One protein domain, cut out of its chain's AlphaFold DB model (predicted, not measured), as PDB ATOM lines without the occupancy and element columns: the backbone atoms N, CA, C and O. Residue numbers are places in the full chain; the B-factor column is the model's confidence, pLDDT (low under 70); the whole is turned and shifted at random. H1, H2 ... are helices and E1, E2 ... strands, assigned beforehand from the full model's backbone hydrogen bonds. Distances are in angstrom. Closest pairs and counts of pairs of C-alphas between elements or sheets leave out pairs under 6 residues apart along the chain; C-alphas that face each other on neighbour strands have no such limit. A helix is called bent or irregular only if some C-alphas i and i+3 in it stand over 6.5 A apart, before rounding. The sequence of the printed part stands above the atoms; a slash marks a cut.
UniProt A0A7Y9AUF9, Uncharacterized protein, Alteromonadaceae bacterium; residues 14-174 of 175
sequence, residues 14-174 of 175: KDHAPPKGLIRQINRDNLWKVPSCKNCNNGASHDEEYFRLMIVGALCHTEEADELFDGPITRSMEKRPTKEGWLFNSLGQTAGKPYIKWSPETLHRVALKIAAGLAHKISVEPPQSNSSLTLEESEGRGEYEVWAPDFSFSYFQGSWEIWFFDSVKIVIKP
ATOM      1  N   LYS A  14     136.655  79.861 169.460       94.94
ATOM      2  CA  LYS A  14     136.146  81.095 170.058       94.94
ATOM      3  C   LYS A  14     137.327  81.916 170.564       94.94
ATOM      4  O   LYS A  14     138.193  81.355 171.238       94.94
ATOM      5  N   ASP A  15     137.345  83.202 170.248       94.62
ATOM      6  CA  ASP A  15     138.386  84.142 170.672       94.62
ATOM      7  C   ASP A  15     137.844  85.113 171.720       94.62
ATOM      8  O   ASP A  15     136.644  85.382 171.725       94.62
ATOM      9  N   HIS A  16     138.704  85.620 172.602       93.31
ATOM     10  CA  HIS A  16     138.322  86.588 173.626       93.31
ATOM     11  C   HIS A  16     138.488  88.022 173.118       93.31
ATOM     12  O   HIS A  16     139.520  88.363 172.543       93.31
ATOM     13  N   ALA A  17     137.501  88.876 173.384       90.94
ATOM     14  CA  ALA A  17     137.565  90.301 173.064       90.94
ATOM     15  C   ALA A  17     137.080  91.139 174.265       90.94
ATOM     16  O   ALA A  17     135.868  91.237 174.470       90.94
ATOM     17  N   PRO A  18     137.990  91.717 175.072       90.25
ATOM     18  CA  PRO A  18     139.443  91.783 174.868       90.25
ATOM     19  C   PRO A  18     140.176  90.442 175.096       90.25
ATOM     20  O   PRO A  18     139.655  89.554 175.779       90.25
ATOM     21  N   PRO A  19     141.405  90.287 174.563       91.50
ATOM     22  CA  PRO A  19     142.269  89.148 174.847       91.50
ATOM     23  C   PRO A  19     142.467  88.925 176.349       91.50
ATOM     24  O   PRO A  19     142.846  89.833 177.085       91.50
ATOM     25  N   LYS A  20     142.331  87.672 176.799       90.00
ATOM     26  CA  LYS A  20     142.510  87.264 178.210       90.00
ATOM     27  C   LYS A  20     143.859  87.686 178.803       90.00
ATOM     28  O   LYS A  20     143.990  87.832 180.015       90.00
ATOM     29  N   GLY A  21     144.876  87.839 177.956       87.88
ATOM     30  CA  GLY A  21     146.195  88.311 178.355       87.88
ATOM     31  C   GLY A  21     146.192  89.726 178.933       87.88
ATOM     32  O   GLY A  21     147.022  89.986 179.792       87.88
ATOM     33  N   LEU A  22     145.277  90.587 178.485       88.19
ATOM     34  CA  LEU A  22     145.188  92.007 178.840       88.19
ATOM     35  C   LEU A  22     144.319  92.281 180.073       88.19
ATOM     36  O   LEU A  22     144.091  93.433 180.399       88.19
ATOM     37  N   ILE A  23     143.824  91.236 180.738       88.06
ATOM     38  CA  ILE A  23     142.910  91.332 181.882       88.06
ATOM     39  C   ILE A  23     143.551  90.628 183.080       88.06
ATOM     40  O   ILE A  23     144.156  89.553 182.907       88.06
ATOM     41  N   ARG A  24     143.434  91.196 184.287       87.25
ATOM     42  CA  ARG A  24     143.996  90.602 185.514       87.25
ATOM     43  C   ARG A  24     143.353  89.261 185.794       87.25
ATOM     44  O   ARG A  24     142.226  89.007 185.386       87.25
ATOM     45  N   GLN A  25     144.088  88.354 186.436       85.19
ATOM     46  CA  GLN A  25     143.634  86.968 186.590       85.19
ATOM     47  C   GLN A  25     142.299  86.840 187.314       85.19
ATOM     48  O   GLN A  25     141.466  86.048 186.874       85.19
ATOM     49  N   ILE A  26     142.109  87.654 188.348       83.81
ATOM     50  CA  ILE A  26     140.905  87.706 189.173       83.81
ATOM     51  C   ILE A  26     139.642  88.095 188.384       83.81
ATOM     52  O   ILE A  26     138.542  87.720 188.771       83.81
ATOM     53  N   ASN A  27     139.790  88.745 187.225       85.56
ATOM     54  CA  ASN A  27     138.678  89.291 186.441       85.56
ATOM     55  C   ASN A  27     138.396  88.526 185.129       85.56
ATOM     56  O   ASN A  27     137.818  89.068 184.188       85.56
ATOM     57  N   ARG A  28     138.831  87.263 185.003       86.44
ATOM     58  CA  ARG A  28     138.791  86.527 183.714       86.44
ATOM     59  C   ARG A  28     137.556  85.663 183.487       86.44
ATOM     60  O   ARG A  28     137.420  85.107 182.393       86.44
ATOM     61  N   ASP A  29     136.682  85.526 184.474       80.94
ATOM     62  CA  ASP A  29     135.696  84.442 184.482       80.94
ATOM     63  C   ASP A  29     134.532  84.629 183.493       80.94
ATOM     64  O   ASP A  29     133.856  83.656 183.175       80.94
ATOM     65  N   ASN A  30     134.357  85.818 182.897       78.94
ATOM     66  CA  ASN A  30     133.241  86.110 181.981       78.94
ATOM     67  C   ASN A  30     133.613  86.946 180.744       78.94
ATOM     68  O   ASN A  30     132.788  87.685 180.210       78.94
ATOM     69  N   LEU A  31     134.850  86.832 180.257       87.00
ATOM     70  CA  LEU A  31     135.269  87.568 179.061       87.00
ATOM     71  C   LEU A  31     134.430  87.202 177.830       87.00
ATOM     72  O   LEU A  31     134.159  86.019 177.582       87.00
ATOM     73  N   TRP A  32     134.078  88.222 177.033       90.19
ATOM     74  CA  TRP A  32     133.375  88.043 175.760       90.19
ATOM     75  C   TRP A  32     134.061  87.001 174.910       90.19
ATOM     76  O   TRP A  32     135.293  86.958 174.856       90.19
ATOM     77  N   LYS A  33     133.267  86.250 174.155       93.12
ATOM     78  CA  LYS A  33     133.795  85.333 173.160       93.12
ATOM     79  C   LYS A  33     133.118  85.549 171.825       93.12
ATOM     80  O   LYS A  33     131.892  85.572 171.748       93.12
ATOM     81  N   VAL A  34     133.922  85.621 170.777       95.06
ATOM     82  CA  VAL A  34     133.461  85.784 169.397       95.06
ATOM     83  C   VAL A  34     133.835  84.568 168.550       95.06
ATOM     84  O   VAL A  34     134.844  83.913 168.829       95.06
ATOM     85  N   PRO A  35     133.039  84.217 167.524       97.31
ATOM     86  CA  PRO A  35     133.405  83.164 166.585       97.31
ATOM     87  C   PRO A  35     134.694  83.508 165.825       97.31
ATOM     88  O   PRO A  35     134.796  84.557 165.190       97.31
ATOM     89  N   SER A  36     135.666  82.595 165.831       97.25
ATOM     90  CA  SER A  36     136.961  82.798 165.175       97.25
ATOM     91  C   SER A  36     137.466  81.527 164.498       97.25
ATOM     92  O   SER A  36     137.220  80.407 164.960       97.25
ATOM     93  N   CYS A  37     138.235  81.666 163.420       96.81
ATOM     94  CA  CYS A  37     139.041  80.561 162.909       96.81
ATOM     95  C   CYS A  37     140.331  80.424 163.738       96.81
ATOM     96  O   CYS A  37     140.817  81.394 164.329       96.81
ATOM     97  N   LYS A  38     140.910  79.219 163.766       95.44
ATOM     98  CA  LYS A  38     142.163  78.926 164.483       95.44
ATOM     99  C   LYS A  38     143.320  79.850 164.073       95.44
ATOM    100  O   LYS A  38     144.125  80.212 164.927       95.44
ATOM    101  N   ASN A  39     143.387  80.242 162.797       95.69
ATOM    102  CA  ASN A  39     144.454  81.102 162.277       95.69
ATOM    103  C   ASN A  39     144.370  82.523 162.849       95.69
ATOM    104  O   ASN A  39     145.370  83.016 163.352       95.69
ATOM    105  N   CYS A  40     143.191  83.155 162.845       95.06
ATOM    106  CA  CYS A  40     143.020  84.497 163.415       95.06
ATOM    107  C   CYS A  40     143.166  84.503 164.942       95.06
ATOM    108  O   CYS A  40     143.797  85.404 165.489       95.06
ATOM    109  N   ASN A  41     142.628  83.482 165.619       94.31
ATOM    110  CA  ASN A  41     142.711  83.363 167.075       94.31
ATOM    111  C   ASN A  41     144.177  83.250 167.540       94.31
ATOM    112  O   ASN A  41     144.661  84.074 168.309       94.31
ATOM    113  N   ASN A  42     144.937  82.297 166.986       90.75
ATOM    114  CA  ASN A  42     146.318  82.053 167.421       90.75
ATOM    115  C   ASN A  42     147.350  82.995 166.778       90.75
ATOM    116  O   ASN A  42     148.409  83.239 167.364       90.75
ATOM    117  N   GLY A  43     147.066  83.499 165.576       89.81
ATOM    118  CA  GLY A  43     147.984  84.321 164.787       89.81
ATOM    119  C   GLY A  43     148.288  85.685 165.406       89.81
ATOM    120  O   GLY A  43     149.363  86.220 165.172       89.81
ATOM    121  N   ALA A  44     147.392  86.211 166.245       87.31
ATOM    122  CA  ALA A  44     147.584  87.491 166.930       87.31
ATOM    123  C   ALA A  44     148.366  87.379 168.253       87.31
ATOM    124  O   ALA A  44     148.681  88.396 168.858       87.31
ATOM    125  N   SER A  45     148.694  86.166 168.714       87.38
ATOM    126  CA  SER A  45     149.241  85.946 170.065       87.38
ATOM    127  C   SER A  45     150.530  86.722 170.359       87.38
ATOM    128  O   SER A  45     150.712  87.206 171.474       87.38
ATOM    129  N   HIS A  46     151.416  86.856 169.369       85.06
ATOM    130  CA  HIS A  46     152.653  87.626 169.507       85.06
ATOM    131  C   HIS A  46     152.376  89.132 169.612       85.06
ATOM    132  O   HIS A  46     152.940  89.813 170.466       85.06
ATOM    133  N   ASP A  47     151.474  89.636 168.774       88.81
ATOM    134  CA  ASP A  47     151.094  91.046 168.744       88.81
ATOM    135  C   ASP A  47     150.349  91.456 170.023       88.81
ATOM    136  O   ASP A  47     150.608  92.513 170.590       88.81
ATOM    137  N   GLU A  48     149.462  90.605 170.539       90.94
ATOM    138  CA  GLU A  48     148.740  90.853 171.794       90.94
ATOM    139  C   GLU A  48     149.667  90.884 173.009       90.94
ATOM    140  O   GLU A  48     149.461  91.646 173.952       90.94
ATOM    141  N   GLU A  49     150.697  90.045 173.002       86.75
ATOM    142  CA  GLU A  49     151.706  90.034 174.049       86.75
ATOM    143  C   GLU A  49     152.577  91.291 174.012       86.75
ATOM    144  O   GLU A  49     152.832  91.888 175.058       86.75
ATOM    145  N   TYR A  50     152.971  91.718 172.814       84.50
ATOM    146  CA  TYR A  50     153.644  92.991 172.585       84.50
ATOM    147  C   TYR A  50     152.819  94.159 173.125       84.50
ATOM    148  O   TYR A  50     153.300  94.985 173.897       84.50
ATOM    149  N   PHE A  51     151.547  94.200 172.736       88.56
ATOM    150  CA  PHE A  51     150.600  95.218 173.157       88.56
ATOM    151  C   PHE A  51     150.442  95.239 174.681       88.56
ATOM    152  O   PHE A  51     150.411  96.307 175.284       88.56
ATOM    153  N   ARG A  52     150.408  94.070 175.332       88.81
ATOM    154  CA  ARG A  52     150.341  93.979 176.796       88.81
ATOM    155  C   ARG A  52     151.536  94.632 177.483       88.81
ATOM    156  O   ARG A  52     151.333  95.349 178.454       88.81
ATOM    157  N   LEU A  53     152.755  94.381 177.000       83.94
ATOM    158  CA  LEU A  53     153.967  95.003 177.552       83.94
ATOM    159  C   LEU A  53     153.915  96.528 177.432       83.94
ATOM    160  O   LEU A  53     154.323  97.229 178.350       83.94
ATOM    161  N   MET A  54     153.364  97.021 176.323       85.06
ATOM    162  CA  MET A  54     153.093  98.437 176.083       85.06
ATOM    163  C   MET A  54     152.169  99.042 177.140       85.06
ATOM    164  O   MET A  54     152.538 100.014 177.794       85.06
ATOM    165  N   ILE A  55     150.991  98.439 177.330       83.44
ATOM    166  CA  ILE A  55     149.992  98.916 178.294       83.44
ATOM    167  C   ILE A  55     150.553  98.871 179.718       83.44
ATOM    168  O   ILE A  55     150.477  99.864 180.425       83.44
ATOM    169  N   VAL A  56     151.191  97.770 180.124       82.38
ATOM    170  CA  VAL A  56     151.788  97.653 181.469       82.38
ATOM    171  C   VAL A  56     152.931  98.646 181.670       82.38
ATOM    172  O   VAL A  56     153.027  99.255 182.728       82.38
ATOM    173  N   GLY A  57     153.770  98.866 180.654       79.12
ATOM    174  CA  GLY A  57     154.827  99.875 180.710       79.12
ATOM    175  C   GLY A  57     154.285 101.297 180.876       79.12
ATOM    176  O   GLY A  57     154.892 102.091 181.588       79.12
ATOM    177  N   ALA A  58     153.136 101.609 180.265       75.50
ATOM    178  CA  ALA A  58     152.445 102.886 180.460       75.50
ATOM    179  C   ALA A  58     151.824 103.024 181.865       75.50
ATOM    180  O   ALA A  58     151.672 104.136 182.360       75.50
ATOM    181  N   LEU A  59     151.512 101.903 182.520       74.31
ATOM    182  CA  LEU A  59     150.848 101.830 183.824       74.31
ATOM    183  C   LEU A  59     151.799 101.515 184.980       74.31
ATOM    184  O   LEU A  59     151.335 101.190 186.062       74.31
ATOM    185  N   CYS A  60     153.118 101.589 184.788       69.12
ATOM    186  CA  CYS A  60     154.129 101.061 185.719       69.12
ATOM    187  C   CYS A  60     154.121 101.640 187.153       69.12
ATOM    188  O   CYS A  60     154.983 101.294 187.955       69.12
ATOM    189  N   HIS A  61     153.185 102.533 187.463       71.06
ATOM    190  CA  HIS A  61     152.959 103.151 188.761       71.06
ATOM    191  C   HIS A  61     151.658 102.685 189.448       71.06
ATOM    192  O   HIS A  61     151.309 103.252 190.482       71.06
ATOM    193  N   THR A  62     150.932 101.702 188.896       76.00
ATOM    194  CA  THR A  62     149.651 101.213 189.439       76.00
ATOM    195  C   THR A  62     149.725  99.748 189.889       76.00
ATOM    196  O   THR A  62     150.493  98.958 189.337       76.00
ATOM    197  N   GLU A  63     148.899  99.354 190.866       80.38
ATOM    198  CA  GLU A  63     148.835  97.963 191.362       80.38
ATOM    199  C   GLU A  63     148.394  96.981 190.257       80.38
ATOM    200  O   GLU A  63     148.811  95.822 190.210       80.38
ATOM    201  N   GLU A  64     147.577  97.447 189.308       79.69
ATOM    202  CA  GLU A  64     147.134  96.655 188.161       79.69
ATOM    203  C   GLU A  64     148.301  96.238 187.260       79.69
ATOM    204  O   GLU A  64     148.293  95.133 186.698       79.69
ATOM    205  N   ALA A  65     149.293  97.120 187.110       77.88
ATOM    206  CA  ALA A  65     150.498  96.830 186.353       77.88
ATOM    207  C   ALA A  65     151.329  95.744 187.037       77.88
ATOM    208  O   ALA A  65     151.771  94.827 186.341       77.88
ATOM    209  N   ASP A  66     151.458  95.782 188.367       80.69
ATOM    210  CA  ASP A  66     152.160  94.755 189.148       80.69
ATOM    211  C   ASP A  66     151.509  93.377 188.961       80.69
ATOM    212  O   ASP A  66     152.181  92.405 188.611       80.69
ATOM    213  N   GLU A  67     150.177  93.281 189.055       81.06
ATOM    214  CA  GLU A  67     149.460  92.014 188.841       81.06
ATOM    215  C   GLU A  67     149.644  91.445 187.421       81.06
ATOM    216  O   GLU A  67     149.768  90.225 187.215       81.06
ATOM    217  N   LEU A  68     149.626  92.310 186.400       80.19
ATOM    218  CA  LEU A  68     149.888  91.888 185.025       80.19
ATOM    219  C   LEU A  68     151.357  91.512 184.801       80.19
ATOM    220  O   LEU A  68     151.636  90.608 183.997       80.19
ATOM    221  N   PHE A  69     152.274  92.183 185.493       78.06
ATOM    222  CA  PHE A  69     153.697  91.906 185.441       78.06
ATOM    223  C   PHE A  69     153.994  90.535 186.060       78.06
ATOM    224  O   PHE A  69     154.349  89.602 185.332       78.06
ATOM    225  N   ASP A  70     153.693  90.367 187.348       79.06
ATOM    226  CA  ASP A  70     153.927  89.145 188.130       79.06
ATOM    227  C   ASP A  70     153.142  87.939 187.600       79.06
ATOM    228  O   ASP A  70     153.531  86.778 187.757       79.06
ATOM    229  N   GLY A  71     152.027  88.195 186.919       81.69
ATOM    230  CA  GLY A  71     151.210  87.169 186.305       81.69
ATOM    231  C   GLY A  71     151.602  86.863 184.850       81.69
ATOM    232  O   GLY A  71     152.476  86.035 184.570       81.69
ATOM    233  N   PRO A  72     150.800  87.330 183.871       77.62
ATOM    234  CA  PRO A  72     150.931  86.934 182.473       77.62
ATOM    235  C   PRO A  72     152.247  87.337 181.809       77.62
ATOM    236  O   PRO A  72     152.633  86.607 180.897       77.62
ATOM    237  N   ILE A  73     152.914  88.423 182.212       78.31
ATOM    238  CA  ILE A  73     154.195  88.835 181.616       78.31
ATOM    239  C   ILE A  73     155.343  87.945 182.098       78.31
ATOM    240  O   ILE A  73     155.998  87.345 181.245       78.31
ATOM    241  N   THR A  74     155.533  87.761 183.407       80.38
ATOM    242  CA  THR A  74     156.606  86.906 183.954       80.38
ATOM    243  C   THR A  74     156.545  85.491 183.381       80.38
ATOM    244  O   THR A  74     157.506  85.022 182.773       80.38
ATOM    245  N   ARG A  75     155.366  84.852 183.391       80.50
ATOM    246  CA  ARG A  75     155.181  83.522 182.767       80.50
ATOM    247  C   ARG A  75     155.497  83.493 181.269       80.50
ATOM    248  O   ARG A  75     155.833  82.445 180.717       80.50
ATOM    249  N   SER A  76     155.275  84.606 180.577       77.69
ATOM    250  CA  SER A  76     155.565  84.755 179.152       77.69
ATOM    251  C   SER A  76     157.070  84.846 178.887       77.69
ATOM    252  O   SER A  76     157.546  84.229 177.928       77.69
ATOM    253  N   MET A  77     157.791  85.579 179.743       77.31
ATOM    254  CA  MET A  77     159.246  85.734 179.699       77.31
ATOM    255  C   MET A  77     159.952  84.420 180.046       77.31
ATOM    256  O   MET A  77     160.774  83.955 179.259       77.31
ATOM    257  N   GLU A  78     159.537  83.739 181.118       80.38
ATOM    258  CA  GLU A  78     160.074  82.426 181.519       80.38
ATOM    259  C   GLU A  78     159.981  81.383 180.396       80.38
ATOM    260  O   GLU A  78     160.902  80.603 180.160       80.38
ATOM    261  N   LYS A  79     158.864  81.373 179.657       78.81
ATOM    262  CA  LYS A  79     158.646  80.426 178.554       78.81
ATOM    263  C   LYS A  79     159.464  80.741 177.305       78.81
ATOM    264  O   LYS A  79     159.605  79.862 176.452       78.81
ATOM    265  N   ARG A  80     159.905  81.989 177.121       71.44
ATOM    266  CA  ARG A  80     160.591  82.463 175.907       71.44
ATOM    267  C   ARG A  80     161.609  83.563 176.263       71.44
ATOM    268  O   ARG A  80     161.349  84.729 175.970       71.44
ATOM    269  N   PRO A  81     162.780  83.204 176.817       63.66
ATOM    270  CA  PRO A  81     163.771  84.167 177.319       63.66
ATOM    271  C   PRO A  81     164.348  85.098 176.239       63.66
ATOM    272  O   PRO A  81     164.758  86.216 176.527       63.66
ATOM    273  N   THR A  82     164.296  84.712 174.959       65.62
ATOM    274  CA  THR A  82     164.678  85.585 173.832       65.62
ATOM    275  C   THR A  82     163.833  86.862 173.719       65.62
ATOM    276  O   THR A  82     164.216  87.786 173.003       65.62
ATOM    277  N   LYS A  83     162.700  86.945 174.426       63.91
ATOM    278  CA  LYS A  83     161.818  88.118 174.449       63.91
ATOM    279  C   LYS A  83     162.298  89.254 175.338       63.91
ATOM    280  O   LYS A  83     162.003  90.400 175.009       63.91
ATOM    281  N   GLU A  84     163.054  88.975 176.398       62.94
ATOM    282  CA  GLU A  84     163.731  90.043 177.144       62.94
ATOM    283  C   GLU A  84     164.663  90.803 176.205       62.94
ATOM    284  O   GLU A  84     164.598  92.026 176.113       62.94
ATOM    285  N   GLY A  85     165.437  90.066 175.400       62.94
ATOM    286  CA  GLY A  85     166.280  90.647 174.359       62.94
ATOM    287  C   GLY A  85     165.490  91.519 173.384       62.94
ATOM    288  O   GLY A  85     165.965  92.576 172.991       62.94
ATOM    289  N   TRP A  86     164.261  91.131 173.034       67.00
ATOM    290  CA  TRP A  86     163.399  91.945 172.181       67.00
ATOM    291  C   TRP A  86     162.974  93.271 172.847       67.00
ATOM    292  O   TRP A  86     163.088  94.317 172.210       67.00
ATOM    293  N   LEU A  87     162.574  93.258 174.125       67.06
ATOM    294  CA  LEU A  87     162.238  94.481 174.872       67.06
ATOM    295  C   LEU A  87     163.444  95.430 174.972       67.06
ATOM    296  O   LEU A  87     163.313  96.627 174.716       67.06
ATOM    297  N   PHE A  88     164.633  94.892 175.264       67.81
ATOM    298  CA  PHE A  88     165.871  95.675 175.293       67.81
ATOM    299  C   PHE A  88     166.257  96.218 173.911       67.81
ATOM    300  O   PHE A  88     166.704  97.356 173.807       67.81
ATOM    301  N   ASN A  89     166.018  95.459 172.838       71.75
ATOM    302  CA  ASN A  89     166.259  95.907 171.461       71.75
ATOM    303  C   ASN A  89     165.285  97.001 170.998       71.75
ATOM    304  O   ASN A  89     165.550  97.677 170.003       71.75
ATOM    305  N   SER A  90     164.162  97.183 171.695       75.62
ATOM    306  CA  SER A  90     163.248  98.303 171.472       75.62
ATOM    307  C   SER A  90     163.737  99.601 172.122       75.62
ATOM    308  O   SER A  90     163.163 100.650 171.841       75.62
ATOM    309  N   LEU A  91     164.788  99.590 172.947       79.25
ATOM    310  CA  LEU A  91     165.346 100.815 173.520       79.25
ATOM    311  C   LEU A  91     166.072 101.638 172.449       79.25
ATOM    312  O   LEU A  91     166.932 101.148 171.722       79.25
ATOM    313  N   GLY A  92     165.730 102.917 172.377       79.81
ATOM    314  CA  GLY A  92     166.389 103.907 171.540       79.81
ATOM    315  C   GLY A  92     166.778 105.144 172.340       79.81
ATOM    316  O   GLY A  92     166.412 105.303 173.503       79.81
ATOM    317  N   GLN A  93     167.518 106.048 171.703       78.25
ATOM    318  CA  GLN A  93     167.897 107.330 172.289       78.25
ATOM    319  C   GLN A  93     167.646 108.462 171.291       78.25
ATOM    320  O   GLN A  93     167.948 108.335 170.106       78.25
ATOM    321  N   THR A  94     167.077 109.569 171.763       76.06
ATOM    322  CA  THR A  94     166.902 110.809 170.993       76.06
ATOM    323  C   THR A  94     167.356 111.988 171.838       76.06
ATOM    324  O   THR A  94     167.008 112.035 173.008       76.06
ATOM    325  N   ALA A  95     168.154 112.912 171.288       75.81
ATOM    326  CA  ALA A  95     168.595 114.156 171.944       75.81
ATOM    327  C   ALA A  95     168.857 114.045 173.473       75.81
ATOM    328  O   ALA A  95     168.435 114.899 174.252       75.81
ATOM    329  N   GLY A  96     169.518 112.964 173.912       78.25
ATOM    330  CA  GLY A  96     169.857 112.709 175.320       78.25
ATOM    331  C   GLY A  96     168.798 112.001 176.182       78.25
ATOM    332  O   GLY A  96     169.091 111.686 177.330       78.25
ATOM    333  N   LYS A  97     167.609 111.694 175.662       75.19
ATOM    334  CA  LYS A  97     166.544 110.967 176.369       75.19
ATOM    335  C   LYS A  97     166.366 109.551 175.802       75.19
ATOM    336  O   LYS A  97     166.277 109.402 174.578       75.19
ATOM    337  N   PRO A  98     166.316 108.509 176.651       76.00
ATOM    338  CA  PRO A  98     165.937 107.178 176.202       76.00
ATOM    339  C   PRO A  98     164.450 107.150 175.819       76.00
ATOM    340  O   PRO A  98     163.637 107.872 176.395       76.00
ATOM    341  N   TYR A  99     164.097 106.311 174.851       76.81
ATOM    342  CA  TYR A  99     162.714 106.004 174.486       76.81
ATOM    343  C   TYR A  99     162.567 104.509 174.197       76.81
ATOM    344  O   TYR A  99     163.551 103.828 173.919       76.81
ATOM    345  N   ILE A 100     161.335 104.003 174.227       77.56
ATOM    346  CA  ILE A 100     161.014 102.649 173.766       77.56
ATOM    347  C   ILE A 100     160.334 102.765 172.401       77.56
ATOM    348  O   ILE A 100     159.329 103.457 172.246       77.56
ATOM    349  N   LYS A 101     160.908 102.121 171.385       79.12
ATOM    350  CA  LYS A 101     160.347 102.025 170.042       79.12
ATOM    351  C   LYS A 101     159.261 100.960 170.025       79.12
ATOM    352  O   LYS A 101     159.549  99.758 170.034       79.12
ATOM    353  N   TRP A 102     158.023 101.425 169.925       78.19
ATOM    354  CA  TRP A 102     156.865 100.571 169.711       78.19
ATOM    355  C   TRP A 102     156.541 100.439 168.212       78.19
ATOM    356  O   TRP A 102     156.761 101.388 167.465       78.19
ATOM    357  N   SER A 103     156.048  99.282 167.749       83.06
ATOM    358  CA  SER A 103     155.573  99.064 166.372       83.06
ATOM    359  C   SER A 103     154.144  99.597 166.255       83.06
ATOM    360  O   SER A 103     153.228  98.971 166.806       83.06
ATOM    361  N   PRO A 104     153.925 100.711 165.532       81.00
ATOM    362  CA  PRO A 104     152.590 101.274 165.359       81.00
ATOM    363  C   PRO A 104     151.643 100.287 164.672       81.00
ATOM    364  O   PRO A 104     150.466 100.212 165.007       81.00
ATOM    365  N   GLU A 105     152.159  99.459 163.763       87.38
ATOM    366  CA  GLU A 105     151.377  98.467 163.025       87.38
ATOM    367  C   GLU A 105     150.873  97.360 163.952       87.38
ATOM    368  O   GLU A 105     149.744  96.898 163.813       87.38
ATOM    369  N   THR A 106     151.707  96.929 164.899       87.44
ATOM    370  CA  THR A 106     151.345  95.908 165.891       87.44
ATOM    371  C   THR A 106     150.274  96.436 166.837       87.44
ATOM    372  O   THR A 106     149.257  95.773 167.043       87.44
ATOM    373  N   LEU A 107     150.460  97.663 167.337       88.06
ATOM    374  CA  LEU A 107     149.464  98.358 168.149       88.06
ATOM    375  C   LEU A 107     148.123  98.450 167.409       88.06
ATOM    376  O   LEU A 107     147.079  98.083 167.949       88.06
ATOM    377  N   HIS A 108     148.177  98.863 166.143       91.50
ATOM    378  CA  HIS A 108     147.002  99.030 165.306       91.50
ATOM    379  C   HIS A 108     146.262  97.711 165.055       91.50
ATOM    380  O   HIS A 108     145.049  97.648 165.250       91.50
ATOM    381  N   ARG A 109     146.973  96.627 164.714       92.69
ATOM    382  CA  ARG A 109     146.357  95.305 164.497       92.69
ATOM    383  C   ARG A 109     145.616  94.795 165.731       92.69
ATOM    384  O   ARG A 109     144.499  94.294 165.600       92.69
ATOM    385  N   VAL A 110     146.209  94.922 166.920       94.44
ATOM    386  CA  VAL A 110     145.582  94.444 168.163       94.44
ATOM    387  C   VAL A 110     144.370  95.292 168.526       94.44
ATOM    388  O   VAL A 110     143.317  94.739 168.835       94.44
ATOM    389  N   ALA A 111     144.476  96.617 168.433       94.44
ATOM    390  CA  ALA A 111     143.359  97.508 168.723       94.44
ATOM    391  C   ALA A 111     142.165  97.268 167.783       94.44
ATOM    392  O   ALA A 111     141.037  97.124 168.255       94.44
ATOM    393  N   LEU A 112     142.408  97.121 166.474       95.31
ATOM    394  CA  LEU A 112     141.364  96.771 165.506       95.31
ATOM    395  C   LEU A 112     140.743  95.402 165.799       95.31
ATOM    396  O   LEU A 112     139.528  95.248 165.704       95.31
ATOM    397  N   LYS A 113     141.549  94.409 166.200       95.56
ATOM    398  CA  LYS A 113     141.045  93.088 166.599       95.56
ATOM    399  C   LYS A 113     140.108  93.183 167.808       95.56
ATOM    400  O   LYS A 113     139.044  92.559 167.803       95.56
ATOM    401  N   ILE A 114     140.487  93.956 168.830       94.88
ATOM    402  CA  ILE A 114     139.661  94.186 170.024       94.88
ATOM    403  C   ILE A 114     138.355  94.869 169.620       94.88
ATOM    404  O   ILE A 114     137.282  94.341 169.912       94.88
ATOM    405  N   ALA A 115     138.439  95.979 168.888       95.31
ATOM    406  CA  ALA A 115     137.276  96.731 168.435       95.31
ATOM    407  C   ALA A 115     136.344  95.897 167.546       95.31
ATOM    408  O   ALA A 115     135.136  95.959 167.727       95.31
ATOM    409  N   ALA A 116     136.861  95.034 166.667       95.94
ATOM    410  CA  ALA A 116     136.033  94.111 165.887       95.94
ATOM    411  C   ALA A 116     135.269  93.110 166.775       95.94
ATOM    412  O   ALA A 116     134.099  92.809 166.535       95.94
ATOM    413  N   GLY A 117     135.908  92.609 167.836       94.69
ATOM    414  CA  GLY A 117     135.242  91.740 168.804       94.69
ATOM    415  C   GLY A 117     134.169  92.459 169.631       94.69
ATOM    416  O   GLY A 117     133.110  91.884 169.901       94.69
ATOM    417  N   LEU A 118     134.411  93.723 169.985       93.88
ATOM    418  CA  LEU A 118     133.428  94.588 170.641       93.88
ATOM    419  C   LEU A 118     132.287  94.983 169.693       93.88
ATOM    420  O   LEU A 118     131.131  94.970 170.104       93.88
ATOM    421  N   ALA A 119     132.568  95.226 168.414       94.75
ATOM    422  CA  ALA A 119     131.567  95.486 167.379       94.75
ATOM    423  C   ALA A 119     130.562  94.341 167.274       94.75
ATOM    424  O   ALA A 119     129.353  94.560 167.320       94.75
ATOM    425  N   HIS A 120     131.057  93.101 167.300       94.94
ATOM    426  CA  HIS A 120     130.206  91.918 167.390       94.94
ATOM    427  C   HIS A 120     129.360  91.878 168.680       94.94
ATOM    428  O   HIS A 120     128.238  91.379 168.654       94.94
ATOM    429  N   LYS A 121     129.860  92.389 169.818       91.31
ATOM    430  CA  LYS A 121     129.105  92.440 171.088       91.31
ATOM    431  C   LYS A 121     127.898  93.366 171.002       91.31
ATOM    432  O   LYS A 121     126.819  92.988 171.447       91.31
ATOM    433  N   ILE A 122     128.096  94.571 170.475       92.81
ATOM    434  CA  ILE A 122     127.057  95.610 170.417       92.81
ATOM    435  C   ILE A 122     126.331  95.659 169.067       92.81
ATOM    436  O   ILE A 122     125.501  96.533 168.852       92.81
ATOM    437  N   SER A 123     126.595  94.691 168.184       93.62
ATOM    438  CA  SER A 123     125.952  94.542 166.872       93.62
ATOM    439  C   SER A 123     126.111  95.767 165.962       93.62
ATOM    440  O   SER A 123     125.149  96.224 165.348       93.62
ATOM    441  N   VAL A 124     127.336  96.286 165.865       94.06
ATOM    442  CA  VAL A 124     127.713  97.354 164.923       94.06
ATOM    443  C   VAL A 124     128.788  96.859 163.956       94.06
ATOM    444  O   VAL A 124     129.384  95.801 164.165       94.06
ATOM    445  N   GLU A 125     129.046  97.624 162.899       93.50
ATOM    446  CA  GLU A 125     130.118  97.315 161.951       93.50
ATOM    447  C   GLU A 125     131.508  97.487 162.598       93.50
ATOM    448  O   GLU A 125     131.726  98.441 163.355       93.50
ATOM    449  N   PRO A 126     132.466  96.583 162.321       94.38
ATOM    450  CA  PRO A 126     133.824  96.704 162.832       94.38
ATOM    451  C   PRO A 126     134.564  97.880 162.169       94.38
ATOM    452  O   PRO A 126     134.262  98.248 161.028       94.38
ATOM    453  N   PRO A 127     135.569  98.464 162.847       94.44
ATOM    454  CA  PRO A 127     136.390  99.506 162.244       94.44
ATOM    455  C   PRO A 127     137.166  98.972 161.034       94.44
ATOM    456  O   PRO A 127     137.590  97.815 160.994       94.44
ATOM    457  N   GLN A 128     137.375  99.843 160.047       92.44
ATOM    458  CA  GLN A 128     138.127  99.523 158.835       92.44
ATOM    459  C   GLN A 128     139.634  99.493 159.117       92.44
ATOM    460  O   GLN A 128     140.121 100.162 160.028       92.44
ATOM    461  N   SER A 129     140.403  98.769 158.301       90.50
ATOM    462  CA  SER A 129     141.855  98.619 158.501       90.50
ATOM    463  C   SER A 129     142.656  99.916 158.343       90.50
ATOM    464  O   SER A 129     143.800  99.985 158.779       90.50
ATOM    465  N   ASN A 130     142.079 100.920 157.681       92.25
ATOM    466  CA  ASN A 130     142.659 102.249 157.492       92.25
ATOM    467  C   ASN A 130     142.217 103.267 158.558       92.25
ATOM    468  O   ASN A 130     142.562 104.438 158.426       92.25
ATOM    469  N   SER A 131     141.466 102.843 159.581       93.44
ATOM    470  CA  SER A 131     141.109 103.702 160.716       93.44
ATOM    471  C   SER A 131     142.368 104.279 161.369       93.44
ATOM    472  O   SER A 131     143.429 103.658 161.362       93.44
ATOM    473  N   SER A 132     142.265 105.477 161.935       93.25
ATOM    474  CA  SER A 132     143.367 106.063 162.704       93.25
ATOM    475  C   SER A 132     143.342 105.559 164.144       93.25
ATOM    476  O   SER A 132     142.272 105.263 164.675       93.25
ATOM    477  N   LEU A 133     144.518 105.471 164.772       92.88
ATOM    478  CA  LEU A 133     144.671 105.066 166.166       92.88
ATOM    479  C   LEU A 133     145.498 106.087 166.945       92.88
ATOM    480  O   LEU A 133     146.608 106.426 166.532       92.88
ATOM    481  N   THR A 134     144.992 106.480 168.113       90.56
ATOM    482  CA  THR A 134     145.706 107.300 169.097       90.56
ATOM    483  C   THR A 134     145.725 106.599 170.453       90.56
ATOM    484  O   THR A 134     144.754 105.943 170.831       90.56
ATOM    485  N   LEU A 135     146.834 106.742 171.177       87.50
ATOM    486  CA  LEU A 135     146.974 106.341 172.573       87.50
ATOM    487  C   LEU A 135     146.985 107.601 173.442       87.50
ATOM    488  O   LEU A 135     147.749 108.524 173.166       87.50
ATOM    489  N   GLU A 136     146.150 107.626 174.470       87.06
ATOM    490  CA  GLU A 136     145.970 108.759 175.373       87.06
ATOM    491  C   GLU A 136     146.061 108.274 176.824       87.06
ATOM    492  O   GLU A 136     145.548 107.206 177.167       87.06
ATOM    493  N   GLU A 137     146.698 109.067 177.682       81.62
ATOM    494  CA  GLU A 137     146.466 108.983 179.124       81.62
ATOM    495  C   GLU A 137     145.066 109.543 179.399       81.62
ATOM    496  O   GLU A 137     144.669 110.556 178.816       81.62
ATOM    497  N   SER A 138     144.277 108.857 180.218       78.19
ATOM    498  CA  SER A 138     142.899 109.261 180.481       78.19
ATOM    499  C   SER A 138     142.483 108.795 181.857       78.19
ATOM    500  O   SER A 138     142.542 107.605 182.121       78.19
ATOM    501  N   GLU A 139     141.938 109.705 182.657       71.81
ATOM    502  CA  GLU A 139     141.156 109.354 183.840       71.81
ATOM    503  C   GLU A 139     139.709 109.092 183.394       71.81
ATOM    504  O   GLU A 139     139.078 109.957 182.780       71.81
ATOM    505  N   GLY A 140     139.183 107.888 183.632       74.94
ATOM    506  CA  GLY A 140     137.762 107.588 183.410       74.94
ATOM    507  C   GLY A 140     137.468 106.237 182.764       74.94
ATOM    508  O   GLY A 140     138.353 105.410 182.561       74.94
ATOM    509  N   ARG A 141     136.184 106.022 182.449       81.06
ATOM    510  CA  ARG A 141     135.656 104.786 181.856       81.06
ATOM    511  C   ARG A 141     134.723 105.074 180.691       81.06
ATOM    512  O   ARG A 141     134.096 106.131 180.633       81.06
ATOM    513  N   GLY A 142     134.590 104.089 179.814       78.88
ATOM    514  CA  GLY A 142     133.575 104.082 178.773       78.88
ATOM    515  C   GLY A 142     132.167 103.825 179.301       78.88
ATOM    516  O   GLY A 142     131.975 103.344 180.417       78.88
ATOM    517  N   GLU A 143     131.178 104.112 178.456       81.88
ATOM    518  CA  GLU A 143     129.755 103.878 178.732       81.88
ATOM    519  C   GLU A 143     129.442 102.381 178.890       81.88
ATOM    520  O   GLU A 143     128.574 101.991 179.672       81.88
ATOM    521  N   TYR A 144     130.170 101.524 178.169       72.69
ATOM    522  CA  TYR A 144     130.005 100.080 178.214       72.69
ATOM    523  C   TYR A 144     131.100  99.436 179.066       72.69
ATOM    524  O   TYR A 144     132.267  99.354 178.672       72.69
ATOM    525  N   GLU A 145     130.710  98.875 180.208       68.69
ATOM    526  CA  GLU A 145     131.590  98.017 180.998       68.69
ATOM    527  C   GLU A 145     131.629  96.599 180.413       68.69
ATOM    528  O   GLU A 145     130.607  95.942 180.182       68.69
ATOM    529  N   VAL A 146     132.838  96.100 180.155       60.28
ATOM    530  CA  VAL A 146     133.056  94.755 179.607       60.28
ATOM    531  C   VAL A 146     133.601  93.897 180.725       60.28
ATOM    532  O   VAL A 146     134.783  93.588 180.784       60.28
ATOM    533  N   TRP A 147     132.694  93.492 181.608       58.19
ATOM    534  CA  TRP A 147     132.848  92.343 182.504       58.19
ATOM    535  C   TRP A 147     134.015  92.366 183.512       58.19
ATOM    536  O   TRP A 147     134.165  91.389 184.243       58.19
ATOM    537  N   ALA A 148     134.798  93.443 183.603       62.91
ATOM    538  CA  ALA A 148     135.914  93.570 184.533       62.91
ATOM    539  C   ALA A 148     136.220  95.044 184.845       62.91
ATOM    540  O   ALA A 148     136.152  95.870 183.936       62.91
ATOM    541  N   PRO A 149     136.688  95.372 186.065       73.94
ATOM    542  CA  PRO A 149     137.228  96.692 186.387       73.94
ATOM    543  C   PRO A 149     138.540  97.016 185.641       73.94
ATOM    544  O   PRO A 149     139.173  98.021 185.921       73.94
ATOM    545  N   ASP A 150     138.963  96.170 184.708       84.00
ATOM    546  CA  ASP A 150     140.197  96.339 183.947       84.00
ATOM    547  C   ASP A 150     139.946  96.941 182.567       84.00
ATOM    548  O   ASP A 150     140.896  97.314 181.882       84.00
ATOM    549  N   PHE A 151     138.685  96.967 182.117       88.62
ATOM    550  CA  PHE A 151     138.362  97.267 180.731       88.62
ATOM    551  C   PHE A 151     136.954  97.839 180.557       88.62
ATOM    552  O   PHE A 151     135.952  97.246 180.970       88.62
ATOM    553  N   SER A 152     136.863  98.940 179.817       89.94
ATOM    554  CA  SER A 152     135.595  99.511 179.355       89.94
ATOM    555  C   SER A 152     135.746 100.078 177.945       89.94
ATOM    556  O   SER A 152     136.859 100.233 177.440       89.94
ATOM    557  N   PHE A 153     134.632 100.349 177.269       93.06
ATOM    558  CA  PHE A 153     134.660 100.994 175.960       93.06
ATOM    559  C   PHE A 153     133.430 101.863 175.713       93.06
ATOM    560  O   PHE A 153     132.398 101.709 176.359       93.06
ATOM    561  N   SER A 154     133.541 102.748 174.732       93.00
ATOM    562  CA  SER A 154     132.454 103.545 174.172       93.00
ATOM    563  C   SER A 154     132.483 103.427 172.655       93.00
ATOM    564  O   SER A 154     133.543 103.249 172.047       93.00
ATOM    565  N   TYR A 155     131.309 103.533 172.042       93.81
ATOM    566  CA  TYR A 155     131.165 103.584 170.594       93.81
ATOM    567  C   TYR A 155     130.218 104.719 170.212       93.81
ATOM    568  O   TYR A 155     129.061 104.730 170.628       93.81
ATOM    569  N   PHE A 156     130.696 105.652 169.391       92.88
ATOM    570  CA  PHE A 156     129.888 106.763 168.896       92.88
ATOM    571  C   PHE A 156     130.297 107.136 167.470       92.88
ATOM    572  O   PHE A 156     131.460 107.426 167.204       92.88
ATOM    573  N   GLN A 157     129.333 107.126 166.542       91.25
ATOM    574  CA  GLN A 157     129.527 107.535 165.140       91.25
ATOM    575  C   GLN A 157     130.756 106.893 164.457       91.25
ATOM    576  O   GLN A 157     131.521 107.562 163.767       91.25
ATOM    577  N   GLY A 158     130.975 105.590 164.666       90.75
ATOM    578  CA  GLY A 158     132.114 104.869 164.082       90.75
ATOM    579  C   GLY A 158     133.428 105.004 164.858       90.75
ATOM    580  O   GLY A 158     134.380 104.293 164.545       90.75
ATOM    581  N   SER A 159     133.486 105.876 165.868       93.75
ATOM    582  CA  SER A 159     134.650 106.031 166.742       93.75
ATOM    583  C   SER A 159     134.561 105.094 167.939       93.75
ATOM    584  O   SER A 159     133.503 104.963 168.557       93.75
ATOM    585  N   TRP A 160     135.688 104.471 168.270       95.19
ATOM    586  CA  TRP A 160     135.847 103.598 169.425       95.19
ATOM    587  C   TRP A 160     136.767 104.253 170.438       95.19
ATOM    588  O   TRP A 160     137.861 104.688 170.084       95.19
ATOM    589  N   GLU A 161     136.356 104.250 171.695       94.25
ATOM    590  CA  GLU A 161     137.220 104.577 172.824       94.25
ATOM    591  C   GLU A 161     137.308 103.337 173.705       94.25
ATOM    592  O   GLU A 161     136.283 102.763 174.058       94.25
ATOM    593  N   ILE A 162     138.520 102.869 173.988       93.12
ATOM    594  CA  ILE A 162     138.771 101.620 174.708       93.12
ATOM    595  C   ILE A 162     139.714 101.927 175.860       93.12
ATOM    596  O   ILE A 162     140.861 102.305 175.627       93.12
ATOM    597  N   TRP A 163     139.243 101.736 177.085       91.62
ATOM    598  CA  TRP A 163     140.021 101.961 178.294       91.62
ATOM    599  C   TRP A 163     140.580 100.657 178.835       91.62
ATOM    600  O   TRP A 163     139.894  99.634 178.875       91.62
ATOM    601  N   PHE A 164     141.812 100.746 179.313       88.12
ATOM    602  CA  PHE A 164     142.475  99.744 180.124       88.12
ATOM    603  C   PHE A 164     142.808 100.372 181.478       88.12
ATOM    604  O   PHE A 164     143.474 101.410 181.527       88.12
ATOM    605  N   PHE A 165     142.355  99.732 182.557       84.12
ATOM    606  CA  PHE A 165     142.688 100.093 183.944       84.12
ATOM    607  C   PHE A 165     142.429 101.569 184.293       84.12
ATOM    608  O   PHE A 165     143.183 102.176 185.046       84.12
ATOM    609  N   ASP A 166     141.400 102.165 183.679       81.62
ATOM    610  CA  ASP A 166     140.938 103.549 183.890       81.62
ATOM    611  C   ASP A 166     142.013 104.641 183.743       81.62
ATOM    612  O   ASP A 166     141.819 105.761 184.211       81.62
ATOM    613  N   SER A 167     143.127 104.298 183.086       80.75
ATOM    614  CA  SER A 167     144.352 105.107 183.030       80.75
ATOM    615  C   SER A 167     144.903 105.235 181.606       80.75
ATOM    616  O   SER A 167     145.491 106.252 181.238       80.75
ATOM    617  N   VAL A 168     144.700 104.215 180.762       87.75
ATOM    618  CA  VAL A 168     145.127 104.227 179.357       87.75
ATOM    619  C   VAL A 168     143.918 104.078 178.453       87.75
ATOM    620  O   VAL A 168     143.161 103.115 178.570       87.75
ATOM    621  N   LYS A 169     143.772 104.998 177.501       91.31
ATOM    622  CA  LYS A 169     142.699 104.995 176.509       91.31
ATOM    623  C   LYS A 169     143.270 104.869 175.104       91.31
ATOM    624  O   LYS A 169     144.199 105.572 174.717       91.31
ATOM    625  N   ILE A 170     142.677 103.985 174.314       92.62
ATOM    626  CA  ILE A 170     142.902 103.893 172.874       92.62
ATOM    627  C   ILE A 170     141.695 104.470 172.165       92.62
ATOM    628  O   ILE A 170     140.565 104.063 172.426       92.62
ATOM    629  N   VAL A 171     141.953 105.375 171.231       94.25
ATOM    630  CA  VAL A 171     140.931 105.967 170.378       94.25
ATOM    631  C   VAL A 171     141.143 105.474 168.955       94.25
ATOM    632  O   VAL A 171     142.222 105.655 168.393       94.25
ATOM    633  N   ILE A 172     140.117 104.857 168.370       96.25
ATOM    634  CA  ILE A 172     140.093 104.452 166.962       96.25
ATOM    635  C   ILE A 172     139.050 105.307 166.255       96.25
ATOM    636  O   ILE A 172     137.871 105.244 166.604       96.25
ATOM    637  N   LYS A 173     139.465 106.094 165.261       94.88
ATOM    638  CA  LYS A 173     138.550 106.931 164.469       94.88
ATOM    639  C   LYS A 173     138.468 106.419 163.036       94.88
ATOM    640  O   LYS A 173     139.499 105.988 162.508       94.88
ATOM    641  N   PRO A 174     137.289 106.485 162.395       92.75
ATOM    642  CA  PRO A 174     137.164 106.154 160.983       92.75
ATOM    643  C   PRO A 174     138.104 107.028 160.139       92.75
ATOM    644  O   PRO A 174     138.486 108.125 160.557       92.75
TER     645      PRO A 174
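This is residues 14 to 174 of the 175 residues of an uncharacterized protein of Alteromonadaceae bacterium (UniProt A0A7Y9AUF9). A twisted sheet of five antiparallel strands has the long helix H5 across one face, and the small hairpin E1 E2 packs on H5 on its side away from the sheet. Near the beginning of H5 the helical hairpin H2 H3 adds a second part, and H4 with the hairpin E3 E4 makes an arm beyond it, E3 and E4 being farthest from the middle. The printed part has 161 residues, with five named helices and nine named strands in the order E1 E2 H1 H2 H3 H4 E3 E4 H5 E5 E6 E7 E8 E9; the large sheet runs E5 E9 E8 E7 E6. The class is mixed, helices and strands. The whole is compact, with a radius of gyration of the C-alphas of 15.5 A and spans of 45 by 34 by 31 A.

Begin at E1, residues 14 to 16, which forms an antiparallel hairpin with E2, residues 33 to 36; N 15 and O 34 are 3.0 A apart, within hydrogen-bond range. Next comes H1, residues 38 to 43; its closest C-alpha to E1 is that of Asn 41, 5.7 A from that of Asp 15. H2, residues 45 to 58, and H1 meet only through their link. H3, residues 63 to 79, touches residues 53 to 57 of H2, the closest C-alphas being those of Val 56 and Ala 65, 5.1 A apart; the two form a helical hairpin, running opposite ways at a tilt of 37 degrees, only just steep. H3 has a kink of 28 degrees near residue 71 and is irregular, but only just: C-alphas 70 and 73 are 6.53 A apart. H4, residues 82 to 89, is close to H3 but not clearly touching, with the C-alphas of Met 77 and Lys 83 closest at 6.3 A. E3, residues 91 to 94, and E4, residues 97 to 100, form a hairpin, with N 92 and O 99 2.8 A apart. H5, residues 104 to 122, touches H2 with residues 106 to 110 alone, about perpendicular at 80 degrees; the C-alphas of Asp 47 and Thr 106 are closest at 5.6 A. The closest C-alphas of E2 and H5 are those of Val 34 and Gly 117, 6.2 A apart. Now look at the sheet of E5, residues 132 to 137, E6, residues 144 to 148, E7, residues 151 to 156, E8, residues 159 to 164, and E9, residues 168 to 173. E6 to E9 are a meander, each strand the antiparallel neighbour of the one before. Across the neighbour pairs these backbone atoms are within hydrogen-bond range: N 134 and O 171 at 2.9 A for E5 and E9, N 162 and O 170 at 2.8 A for E8 and E9, N 154 and O 161 at 2.8 A for E7 and E8, and N 153 and O 144 at 2.9 A for E6 and E7. H5 is on one face of this sheet, making two layers, helix over sheet; its height over the sheet is 9.1 A, and it runs across the strands, at 87 degrees to E5 on the local plane. It lies over E5, E8 and E7, and only just over E9, with 3 C-alphas. H2 only grazes the sheet, with its residues 55 to 58. Every O i to N i+4 pair is within hydrogen-bond range in H1, H2, H4 and H5, and 11 of 13 are in H3.

Find C-alpha 14 of E1 at (136.146, 81.095, 170.058). From C-alpha 104 at (152.590, 101.274, 165.359) H5 runs 26.6 A to C-alpha 122; H3 spans 23.8 A and H2 20.1 A. E7 is 17.4 A long, E5 17.0 A, and E9 ends at C-alpha 173, (138.550, 106.931, 164.469).

The printed part has no cut, and the C-alphas of Gly 96 and Ser 123 are the two farthest apart, at 48.3 A. The link E1 to E2, residues 17 to 32, is long. Residues 77 to 82, of which 77 to 79 belong to H3, stand free. Mean pLDDT of the printed part is 84.8; it is under 70 at residue 60, residues 81 to 88 and residues 145 to 148.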